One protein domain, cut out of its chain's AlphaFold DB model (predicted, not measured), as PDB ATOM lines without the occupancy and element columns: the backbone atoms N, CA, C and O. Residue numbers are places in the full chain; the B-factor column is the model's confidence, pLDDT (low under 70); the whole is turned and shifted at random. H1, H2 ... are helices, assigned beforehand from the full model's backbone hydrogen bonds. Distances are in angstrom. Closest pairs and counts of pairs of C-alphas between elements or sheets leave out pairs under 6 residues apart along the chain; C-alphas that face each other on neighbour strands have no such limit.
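Overview. This is residues 66 to 111 and 149 to 170 of the 432 residues of the protein "PAD domain-containing protein" of Kribbella sandramycini (UniProt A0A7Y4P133). Little regular structure: two short helices, H1 and then H2, sit side by side in an elongated body of mostly loops. Residues 66 to 88 run along its length, and residues 96 to 111 lead from H1 to the opposite end. The 68 printed residues have no named strand; the class is all helix, though the helices hold only 17 residues. The whole is compact, with a radius of gyration of the C-alphas of 11.9 A and spans of 36 by 22 by 19 A.

Along the chain. H1, residues 89 to 95, begins at C-alpha 89 (11.226, 1.229, 58.131) and is 10.0 A long. H2, residues 151 to 160, is 14.6 A long and ends at C-alpha 160 (2.724, -11.392, 45.615).

Arrangement. H1 and H2 touch; their closest C-alphas, those of Leu 94 and Tyr 157, are 6.4 A apart. They run the same way at a steep tilt of 38 degrees, only just past shallow. Every O i to N i+4 pair is within hydrogen-bond range in H1, and 3 of 6 in H2.

Size, cuts and confidence. The C-alphas farthest apart, of Ala 86 and Pro 108, are 36.7 A apart. Residues 112 to 148 are not printed; C-alphas 111 and 149 are 31.4 A apart across this cut. The pLDDT is under 70 at residues 86 to 88, 149 to 155 and 157.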
ATOM      1  N   LEU A  66      -6.316   3.571  36.929       84.94
ATOM      2  CA  LEU A  66      -5.958   2.679  38.018       84.94
ATOM      3  C   LEU A  66      -4.904   3.363  38.897       84.94
ATOM      4  O   LEU A  66      -4.088   4.136  38.387       84.94
ATOM      5  N   PRO A  67      -4.907   3.122  40.216       83.44
ATOM      6  CA  PRO A  67      -3.743   3.441  41.019       83.44
ATOM      7  C   PRO A  67      -2.621   2.466  40.613       83.44
ATOM      8  O   PRO A  67      -2.780   1.256  40.755       83.44
ATOM      9  N   ASN A  68      -1.514   2.994  40.080       84.75
ATOM     10  CA  ASN A  68      -0.381   2.221  39.548       84.75
ATOM     11  C   ASN A  68       0.495   1.669  40.701       84.75
ATOM     12  O   ASN A  68       1.546   2.225  41.039       84.75
ATOM     13  N   LEU A  69      -0.067   0.690  41.427       85.56
ATOM     14  CA  LEU A  69       0.410   0.181  42.723       85.56
ATOM     15  C   LEU A  69       1.215  -1.119  42.636       85.56
ATOM     16  O   LEU A  69       1.692  -1.593  43.674       85.56
ATOM     17  N   ASP A  70       1.314  -1.728  41.464       83.75
ATOM     18  CA  ASP A  70       2.125  -2.913  41.228       83.75
ATOM     19  C   ASP A  70       3.609  -2.549  41.016       83.75
ATOM     20  O   ASP A  70       4.033  -1.421  41.285       83.75
ATOM     21  N   ASP A  71       4.437  -3.552  40.715       84.94
ATOM     22  CA  ASP A  71       5.888  -3.393  40.514       84.94
ATOM     23  C   ASP A  71       6.350  -4.319  39.386       84.94
ATOM     24  O   ASP A  71       6.872  -5.422  39.612       84.94
ATOM     25  N   ASP A  72       6.160  -3.871  38.150       84.62
ATOM     26  CA  ASP A  72       6.527  -4.610  36.945       84.62
ATOM     27  C   ASP A  72       8.009  -4.966  36.880       84.62
ATOM     28  O   ASP A  72       8.412  -6.035  36.399       84.62
ATOM     29  N   GLY A  73       8.840  -4.045  37.367       82.50
ATOM     30  CA  GLY A  73      10.288  -4.175  37.379       82.50
ATOM     31  C   GLY A  73      10.814  -5.101  38.475       82.50
ATOM     32  O   GLY A  73      12.010  -5.414  38.467       82.50
ATOM     33  N   ARG A  74       9.962  -5.530  39.420       82.06
ATOM     34  CA  ARG A  74      10.364  -6.223  40.657       82.06
ATOM     35  C   ARG A  74      11.507  -5.494  41.369       82.06
ATOM     36  O   ARG A  74      12.504  -6.101  41.788       82.06
ATOM     37  N   ARG A  75      11.407  -4.167  41.447       75.75
ATOM     38  CA  ARG A  75      12.411  -3.280  42.047       75.75
ATOM     39  C   ARG A  75      12.548  -3.529  43.550       75.75
ATOM     40  O   ARG A  75      13.622  -3.299  44.115       75.75
ATOM     41  N   CYS A  76      11.514  -4.066  44.197       72.69
ATOM     42  CA  CYS A  76      11.496  -4.278  45.643       72.69
ATOM     43  C   CYS A  76      12.170  -5.588  46.038       72.69
ATOM     44  O   CYS A  76      11.538  -6.627  46.213       72.69
ATOM     45  N   ARG A  77      13.486  -5.541  46.240       72.12
ATOM     46  CA  ARG A  77      14.208  -6.647  46.876       72.12
ATOM     47  C   ARG A  77      14.193  -6.477  48.391       72.12
ATOM     48  O   ARG A  77      14.707  -5.487  48.914       72.12
ATOM     49  N   VAL A  78      13.626  -7.464  49.079       73.50
ATOM     50  CA  VAL A  78      13.664  -7.578  50.540       73.50
ATOM     51  C   VAL A  78      14.706  -8.619  50.909       73.50
ATOM     52  O   VAL A  78      14.636  -9.757  50.443       73.50
ATOM     53  N   ASP A  79      15.679  -8.233  51.732       79.94
ATOM     54  CA  ASP A  79      16.601  -9.200  52.315       79.94
ATOM     55  C   ASP A  79      15.826 -10.083  53.310       79.94
ATOM     56  O   ASP A  79      15.041  -9.547  54.096       79.94
ATOM     57  N   PRO A  80      16.014 -11.415  53.327       80.38
ATOM     58  CA  PRO A  80      15.390 -12.277  54.327       80.38
ATOM     59  C   PRO A  80      15.558 -11.784  55.774       80.38
ATOM     60  O   PRO A  80      14.635 -11.929  56.572       80.38
ATOM     61  N   ALA A  81      16.687 -11.151  56.107       81.38
ATOM     62  CA  ALA A  81      16.933 -10.599  57.438       81.38
ATOM     63  C   ALA A  81      16.076  -9.362  57.768       81.38
ATOM     64  O   ALA A  81      15.931  -9.019  58.942       81.38
ATOM     65  N   ASP A  82      15.513  -8.678  56.767       80.94
ATOM     66  CA  ASP A  82      14.644  -7.512  56.960       80.94
ATOM     67  C   ASP A  82      13.205  -7.907  57.322       80.94
ATOM     68  O   ASP A  82      12.490  -7.116  57.937       80.94
ATOM     69  N   LEU A  83      12.776  -9.130  56.999       75.94
ATOM     70  CA  LEU A  83      11.390  -9.571  57.194       75.94
ATOM     71  C   LEU A  83      10.977  -9.596  58.665       75.94
ATOM     72  O   LEU A  83       9.856  -9.207  58.983       75.94
ATOM     73  N   GLU A  84      11.906  -9.944  59.552       74.94
ATOM     74  CA  GLU A  84      11.671 -10.051  60.995       74.94
ATOM     75  C   GLU A  84      12.036  -8.770  61.766       74.94
ATOM     76  O   GLU A  84      11.901  -8.709  62.990       74.94
ATOM     77  N   LYS A  85      12.517  -7.715  61.087       74.38
ATOM     78  CA  LYS A  85      12.919  -6.477  61.771       74.38
ATOM     79  C   LYS A  85      11.713  -5.754  62.357       74.38
ATOM     80  O   LYS A  85      10.758  -5.437  61.650       74.38
ATOM     81  N   ALA A  86      11.791  -5.419  63.639       67.06
ATOM     82  CA  ALA A  86      10.818  -4.542  64.272       67.06
ATOM     83  C   ALA A  86      10.870  -3.119  63.678       67.06
ATOM     84  O   ALA A  86      11.920  -2.646  63.238       67.06
ATOM     85  N   GLY A  87       9.738  -2.419  63.723       64.88
ATOM     86  CA  GLY A  87       9.567  -1.044  63.252       64.88
ATOM     87  C   GLY A  87       9.059  -0.915  61.815       64.88
ATOM     88  O   GLY A  87       9.034  -1.885  61.067       64.88
ATOM     89  N   ARG A  88       8.655   0.308  61.439       68.81
ATOM     90  CA  ARG A  88       8.025   0.626  60.138       68.81
ATOM     91  C   ARG A  88       8.980   0.734  58.960       68.81
ATOM     92  O   ARG A  88       8.533   0.676  57.830       68.81
ATOM     93  N   ALA A  89      10.283   0.879  59.194       79.44
ATOM     94  CA  ALA A  89      11.226   1.229  58.131       79.44
ATOM     95  C   ALA A  89      11.204   0.251  56.939       79.44
ATOM     96  O   ALA A  89      11.368   0.668  55.795       79.44
ATOM     97  N   VAL A  90      10.998  -1.044  57.202       79.31
ATOM     98  CA  VAL A  90      10.880  -2.062  56.146       79.31
ATOM     99  C   VAL A  90       9.529  -1.961  55.437       79.31
ATOM    100  O   VAL A  90       9.489  -2.033  54.213       79.31
ATOM    101  N   ASP A  91       8.445  -1.746  56.182       74.75
ATOM    102  CA  ASP A  91       7.091  -1.602  55.637       74.75
ATOM    103  C   ASP A  91       6.956  -0.339  54.777       74.75
ATOM    104  O   ASP A  91       6.463  -0.418  53.658       74.75
ATOM    105  N   ASP A  92       7.482   0.798  55.238       79.56
ATOM    106  CA  ASP A  92       7.481   2.070  54.506       79.56
ATOM    107  C   ASP A  92       8.285   1.950  53.201       79.56
ATOM    108  O   ASP A  92       7.850   2.402  52.141       79.56
ATOM    109  N   LYS A  93       9.447   1.278  53.251       79.75
ATOM    110  CA  LYS A  93      10.269   0.996  52.064       79.75
ATOM    111  C   LYS A  93       9.528   0.108  51.060       79.75
ATOM    112  O   LYS A  93       9.650   0.323  49.856       79.75
ATOM    113  N   LEU A  94       8.801  -0.899  51.543       78.19
ATOM    114  CA  LEU A  94       8.013  -1.796  50.698       78.19
ATOM    115  C   LEU A  94       6.826  -1.067  50.068       78.19
ATOM    116  O   LEU A  94       6.644  -1.146  48.852       78.19
ATOM    117  N   ALA A  95       6.080  -0.296  50.859       74.75
ATOM    118  CA  ALA A  95       4.968   0.515  50.383       74.75
ATOM    119  C   ALA A  95       5.418   1.487  49.281       74.75
ATOM    120  O   ALA A  95       4.803   1.520  48.222       74.75
ATOM    121  N   ALA A  96       6.552   2.173  49.463       80.31
ATOM    122  CA  ALA A  96       7.078   3.184  48.539       80.31
ATOM    123  C   ALA A  96       7.633   2.653  47.202       80.31
ATOM    124  O   ALA A  96       8.222   3.414  46.442       80.31
ATOM    125  N   CYS A  97       7.519   1.359  46.913       80.06
ATOM    126  CA  CYS A  97       8.223   0.719  45.801       80.06
ATOM    127  C   CYS A  97       7.272   0.253  44.667       80.06
ATOM    128  O   CYS A  97       7.448  -0.808  44.080       80.06
ATOM    129  N   HIS A  98       6.208   1.010  44.408       81.75
ATOM    130  CA  HIS A  98       5.265   0.766  43.305       81.75
ATOM    131  C   HIS A  98       5.645   1.559  42.041       81.75
ATOM    132  O   HIS A  98       6.447   2.493  42.110       81.75
ATOM    133  N   ASP A  99       5.044   1.263  40.893       82.50
ATOM    134  CA  ASP A  99       5.345   1.959  39.632       82.50
ATOM    135  C   ASP A  99       4.974   3.449  39.636       82.50
ATOM    136  O   ASP A  99       5.734   4.266  39.122       82.50
ATOM    137  N   ALA A 100       3.982   3.867  40.429       82.50
ATOM    138  CA  ALA A 100       3.739   5.295  40.695       82.50
ATOM    139  C   ALA A 100       4.752   5.996  41.641       82.50
ATOM    140  O   ALA A 100       4.488   7.118  42.074       82.50
ATOM    141  N   ALA A 101       5.839   5.345  42.077       82.94
ATOM    142  CA  ALA A 101       6.720   5.884  43.129       82.94
ATOM    143  C   ALA A 101       7.686   6.972  42.637       82.94
ATOM    144  O   ALA A 101       8.299   7.674  43.444       82.94
ATOM    145  N   ASP A 102       7.836   7.110  41.324       77.06
ATOM    146  CA  ASP A 102       8.647   8.138  40.691       77.06
ATOM    147  C   ASP A 102       7.924   8.725  39.465       77.06
ATOM    148  O   ASP A 102       6.780   8.391  39.166       77.06
ATOM    149  N   GLU A 103       8.562   9.676  38.785       79.69
ATOM    150  CA  GLU A 103       7.986  10.366  37.622       79.69
ATOM    151  C   GLU A 103       8.360   9.694  36.282       79.69
ATOM    152  O   GLU A 103       8.332  10.346  35.233       79.69
ATOM    153  N   ARG A 104       8.782   8.420  36.284       81.81
ATOM    154  CA  ARG A 104       9.242   7.701  35.086       81.81
ATOM    155  C   ARG A 104       8.323   6.535  34.748       81.81
ATOM    156  O   ARG A 104       7.962   5.756  35.611       81.81
ATOM    157  N   ILE A 105       8.055   6.375  33.451       84.00
ATOM    158  CA  ILE A 105       7.397   5.184  32.904       84.00
ATOM    159  C   ILE A 105       8.484   4.166  32.544       84.00
ATOM    160  O   ILE A 105       9.287   4.389  31.630       84.00
ATOM    161  N   ASN A 106       8.528   3.055  33.265       85.38
ATOM    162  CA  ASN A 106       9.595   2.061  33.267       85.38
ATOM    163  C   ASN A 106       9.317   0.888  32.311       85.38
ATOM    164  O   ASN A 106       9.503  -0.280  32.645       85.38
ATOM    165  N   GLY A 107       8.954   1.207  31.067       87.12
ATOM    166  CA  GLY A 107       8.780   0.231  29.990       87.12
ATOM    167  C   GLY A 107       7.322   0.013  29.579       87.12
ATOM    168  O   GLY A 107       6.436   0.755  29.988       87.12
ATOM    169  N   PRO A 108       7.067  -0.962  28.690       87.00
ATOM    170  CA  PRO A 108       5.756  -1.140  28.068       87.00
ATOM    171  C   PRO A 108       4.692  -1.766  28.976       87.00
ATOM    172  O   PRO A 108       3.528  -1.715  28.597       87.00
ATOM    173  N   ARG A 109       5.076  -2.384  30.101       86.94
ATOM    174  CA  ARG A 109       4.120  -2.957  31.058       86.94
ATOM    175  C   ARG A 109       3.557  -1.865  31.973       86.94
ATOM    176  O   ARG A 109       2.395  -1.560  31.806       86.94
ATOM    177  N   ASP A 110       4.432  -1.114  32.642       85.31
ATOM    178  CA  ASP A 110       4.065   0.110  33.376       85.31
ATOM    179  C   ASP A 110       3.256   1.096  32.508       85.31
ATOM    180  O   ASP A 110       2.242   1.658  32.910       85.31
ATOM    181  N   ALA A 111       3.625   1.255  31.230       85.31
ATOM    182  CA  ALA A 111       2.844   2.071  30.297       85.31
ATOM    183  C   ALA A 111       1.411   1.552  30.037       85.31
ATOM    184  O   ALA A 111       0.557   2.342  29.627       85.31
ATOM    185  N   PRO A 149       3.868  -2.408  62.014       52.47
ATOM    186  CA  PRO A 149       2.866  -3.160  61.254       52.47
ATOM    187  C   PRO A 149       3.190  -4.657  61.278       52.47
ATOM    188  O   PRO A 149       4.340  -5.047  61.464       52.47
ATOM    189  N   ARG A 150       2.195  -5.529  61.088       53.47
ATOM    190  CA  ARG A 150       2.425  -6.981  61.180       53.47
ATOM    191  C   ARG A 150       3.466  -7.461  60.152       53.47
ATOM    192  O   ARG A 150       3.213  -7.304  58.956       53.47
ATOM    193  N   PRO A 151       4.536  -8.168  60.572       55.34
ATOM    194  CA  PRO A 151       5.556  -8.701  59.663       55.34
ATOM    195  C   PRO A 151       4.997  -9.573  58.529       55.34
ATOM    196  O   PRO A 151       5.518  -9.548  57.418       55.34
ATOM    197  N   ALA A 152       3.884 -10.282  58.762       58.19
ATOM    198  CA  ALA A 152       3.234 -11.108  57.742       58.19
ATOM    199  C   ALA A 152       2.751 -10.311  56.513       58.19
ATOM    200  O   ALA A 152       2.755 -10.846  55.409       58.19
ATOM    201  N   GLY A 153       2.393  -9.026  56.665       59.12
ATOM    202  CA  GLY A 153       2.012  -8.168  55.535       59.12
ATOM    203  C   GLY A 153       3.157  -7.952  54.538       59.12
ATOM    204  O   GLY A 153       2.921  -7.832  53.339       59.12
ATOM    205  N   ARG A 154       4.414  -8.018  55.005       69.50
ATOM    206  CA  ARG A 154       5.617  -7.911  54.159       69.50
ATOM    207  C   ARG A 154       5.741  -9.067  53.176       69.50
ATOM    208  O   ARG A 154       6.312  -8.885  52.105       69.50
ATOM    209  N   LEU A 155       5.188 -10.235  53.513       67.75
ATOM    210  CA  LEU A 155       5.157 -11.385  52.611       67.75
ATOM    211  C   LEU A 155       4.312 -11.086  51.370       67.75
ATOM    212  O   LEU A 155       4.686 -11.504  50.283       67.75
ATOM    213  N   LEU A 156       3.241 -10.290  51.488       70.50
ATOM    214  CA  LEU A 156       2.444  -9.879  50.326       70.50
ATOM    215  C   LEU A 156       3.269  -9.003  49.377       70.50
ATOM    216  O   LEU A 156       3.260  -9.229  48.172       70.50
ATOM    217  N   TYR A 157       4.051  -8.061  49.907       67.38
ATOM    218  CA  TYR A 157       4.953  -7.237  49.095       67.38
ATOM    219  C   TYR A 157       6.129  -8.026  48.504       67.38
ATOM    220  O   TYR A 157       6.555  -7.728  47.395       67.38
ATOM    221  N   ARG A 158       6.673  -9.010  49.232       75.50
ATOM    222  CA  ARG A 158       7.802  -9.836  48.773       75.50
ATOM    223  C   ARG A 158       7.382 -10.871  47.727       75.50
ATOM    224  O   ARG A 158       8.100 -11.069  46.752       75.50
ATOM    225  N   ASP A 159       6.278 -11.572  47.982       73.44
ATOM    226  CA  ASP A 159       5.904 -12.786  47.250       73.44
ATOM    227  C   ASP A 159       4.802 -12.560  46.220       73.44
ATOM    228  O   ASP A 159       4.762 -13.288  45.227       73.44
ATOM    229  N   LEU A 160       3.898 -11.604  46.463       75.88
ATOM    230  CA  LEU A 160       2.724 -11.392  45.615       75.88
ATOM    231  C   LEU A 160       2.824 -10.126  44.768       75.88
ATOM    232  O   LEU A 160       2.455 -10.189  43.599       75.88
ATOM    233  N   ARG A 161       3.329  -9.005  45.310       78.94
ATOM    234  CA  ARG A 161       3.490  -7.784  44.511       78.94
ATOM    235  C   ARG A 161       4.492  -8.013  43.385       78.94
ATOM    236  O   ARG A 161       5.601  -8.501  43.598       78.94
ATOM    237  N   GLY A 162       4.091  -7.639  42.185       79.31
ATOM    238  CA  GLY A 162       4.865  -7.813  40.968       79.31
ATOM    239  C   GLY A 162       4.008  -7.442  39.764       79.31
ATOM    240  O   GLY A 162       2.973  -6.819  39.969       79.31
ATOM    241  N   PRO A 163       4.390  -7.857  38.546       82.06
ATOM    242  CA  PRO A 163       3.621  -7.550  37.342       82.06
ATOM    243  C   PRO A 163       2.138  -7.901  37.499       82.06
ATOM    244  O   PRO A 163       1.828  -9.039  37.874       82.06
ATOM    245  N   ASP A 164       1.260  -6.939  37.215       84.06
ATOM    246  CA  ASP A 164      -0.204  -7.063  37.247       84.06
ATOM    247  C   ASP A 164      -0.812  -7.323  38.650       84.06
ATOM    248  O   ASP A 164      -1.991  -7.671  38.773       84.06
ATOM    249  N   VAL A 165      -0.033  -7.180  39.734       81.00
ATOM    250  CA  VAL A 165      -0.494  -7.403  41.118       81.00
ATOM    251  C   VAL A 165      -0.068  -6.253  42.021       81.00
ATOM    252  O   VAL A 165       1.066  -6.201  42.496       81.00
ATOM    253  N   GLY A 166      -1.013  -5.363  42.329       79.44
ATOM    254  CA  GLY A 166      -0.846  -4.304  43.324       79.44
ATOM    255  C   GLY A 166      -1.059  -4.795  44.758       79.44
ATOM    256  O   GLY A 166      -1.844  -5.707  45.019       79.44
ATOM    257  N   VAL A 167      -0.389  -4.150  45.716       73.44
ATOM    258  CA  VAL A 167      -0.618  -4.353  47.156       73.44
ATOM    259  C   VAL A 167      -0.862  -2.995  47.802       73.44
ATOM    260  O   VAL A 167      -0.102  -2.054  47.581       73.44
ATOM    261  N   VAL A 168      -1.921  -2.902  48.604       77.12
ATOM    262  CA  VAL A 168      -2.268  -1.717  49.393       77.12
ATOM    263  C   VAL A 168      -2.381  -2.103  50.861       77.12
ATOM    264  O   VAL A 168      -2.842  -3.195  51.197       77.12
ATOM    265  N   GLN A 169      -1.954  -1.206  51.740       71.44
ATOM    266  CA  GLN A 169      -2.031  -1.399  53.178       71.44
ATOM    267  C   GLN A 169      -2.383  -0.078  53.854       71.44
ATOM    268  O   GLN A 169      -1.725   0.931  53.609       71.44
ATOM    269  N   GLU A 170      -3.381  -0.106  54.736       71.88
ATOM    270  CA  GLU A 170      -3.651   1.006  55.645       71.88
ATOM    271  C   GLU A 170      -2.792   0.856  56.902       71.88
ATOM    272  O   GLU A 170      -2.741  -0.215  57.514       71.88
TER     273      GLU A 170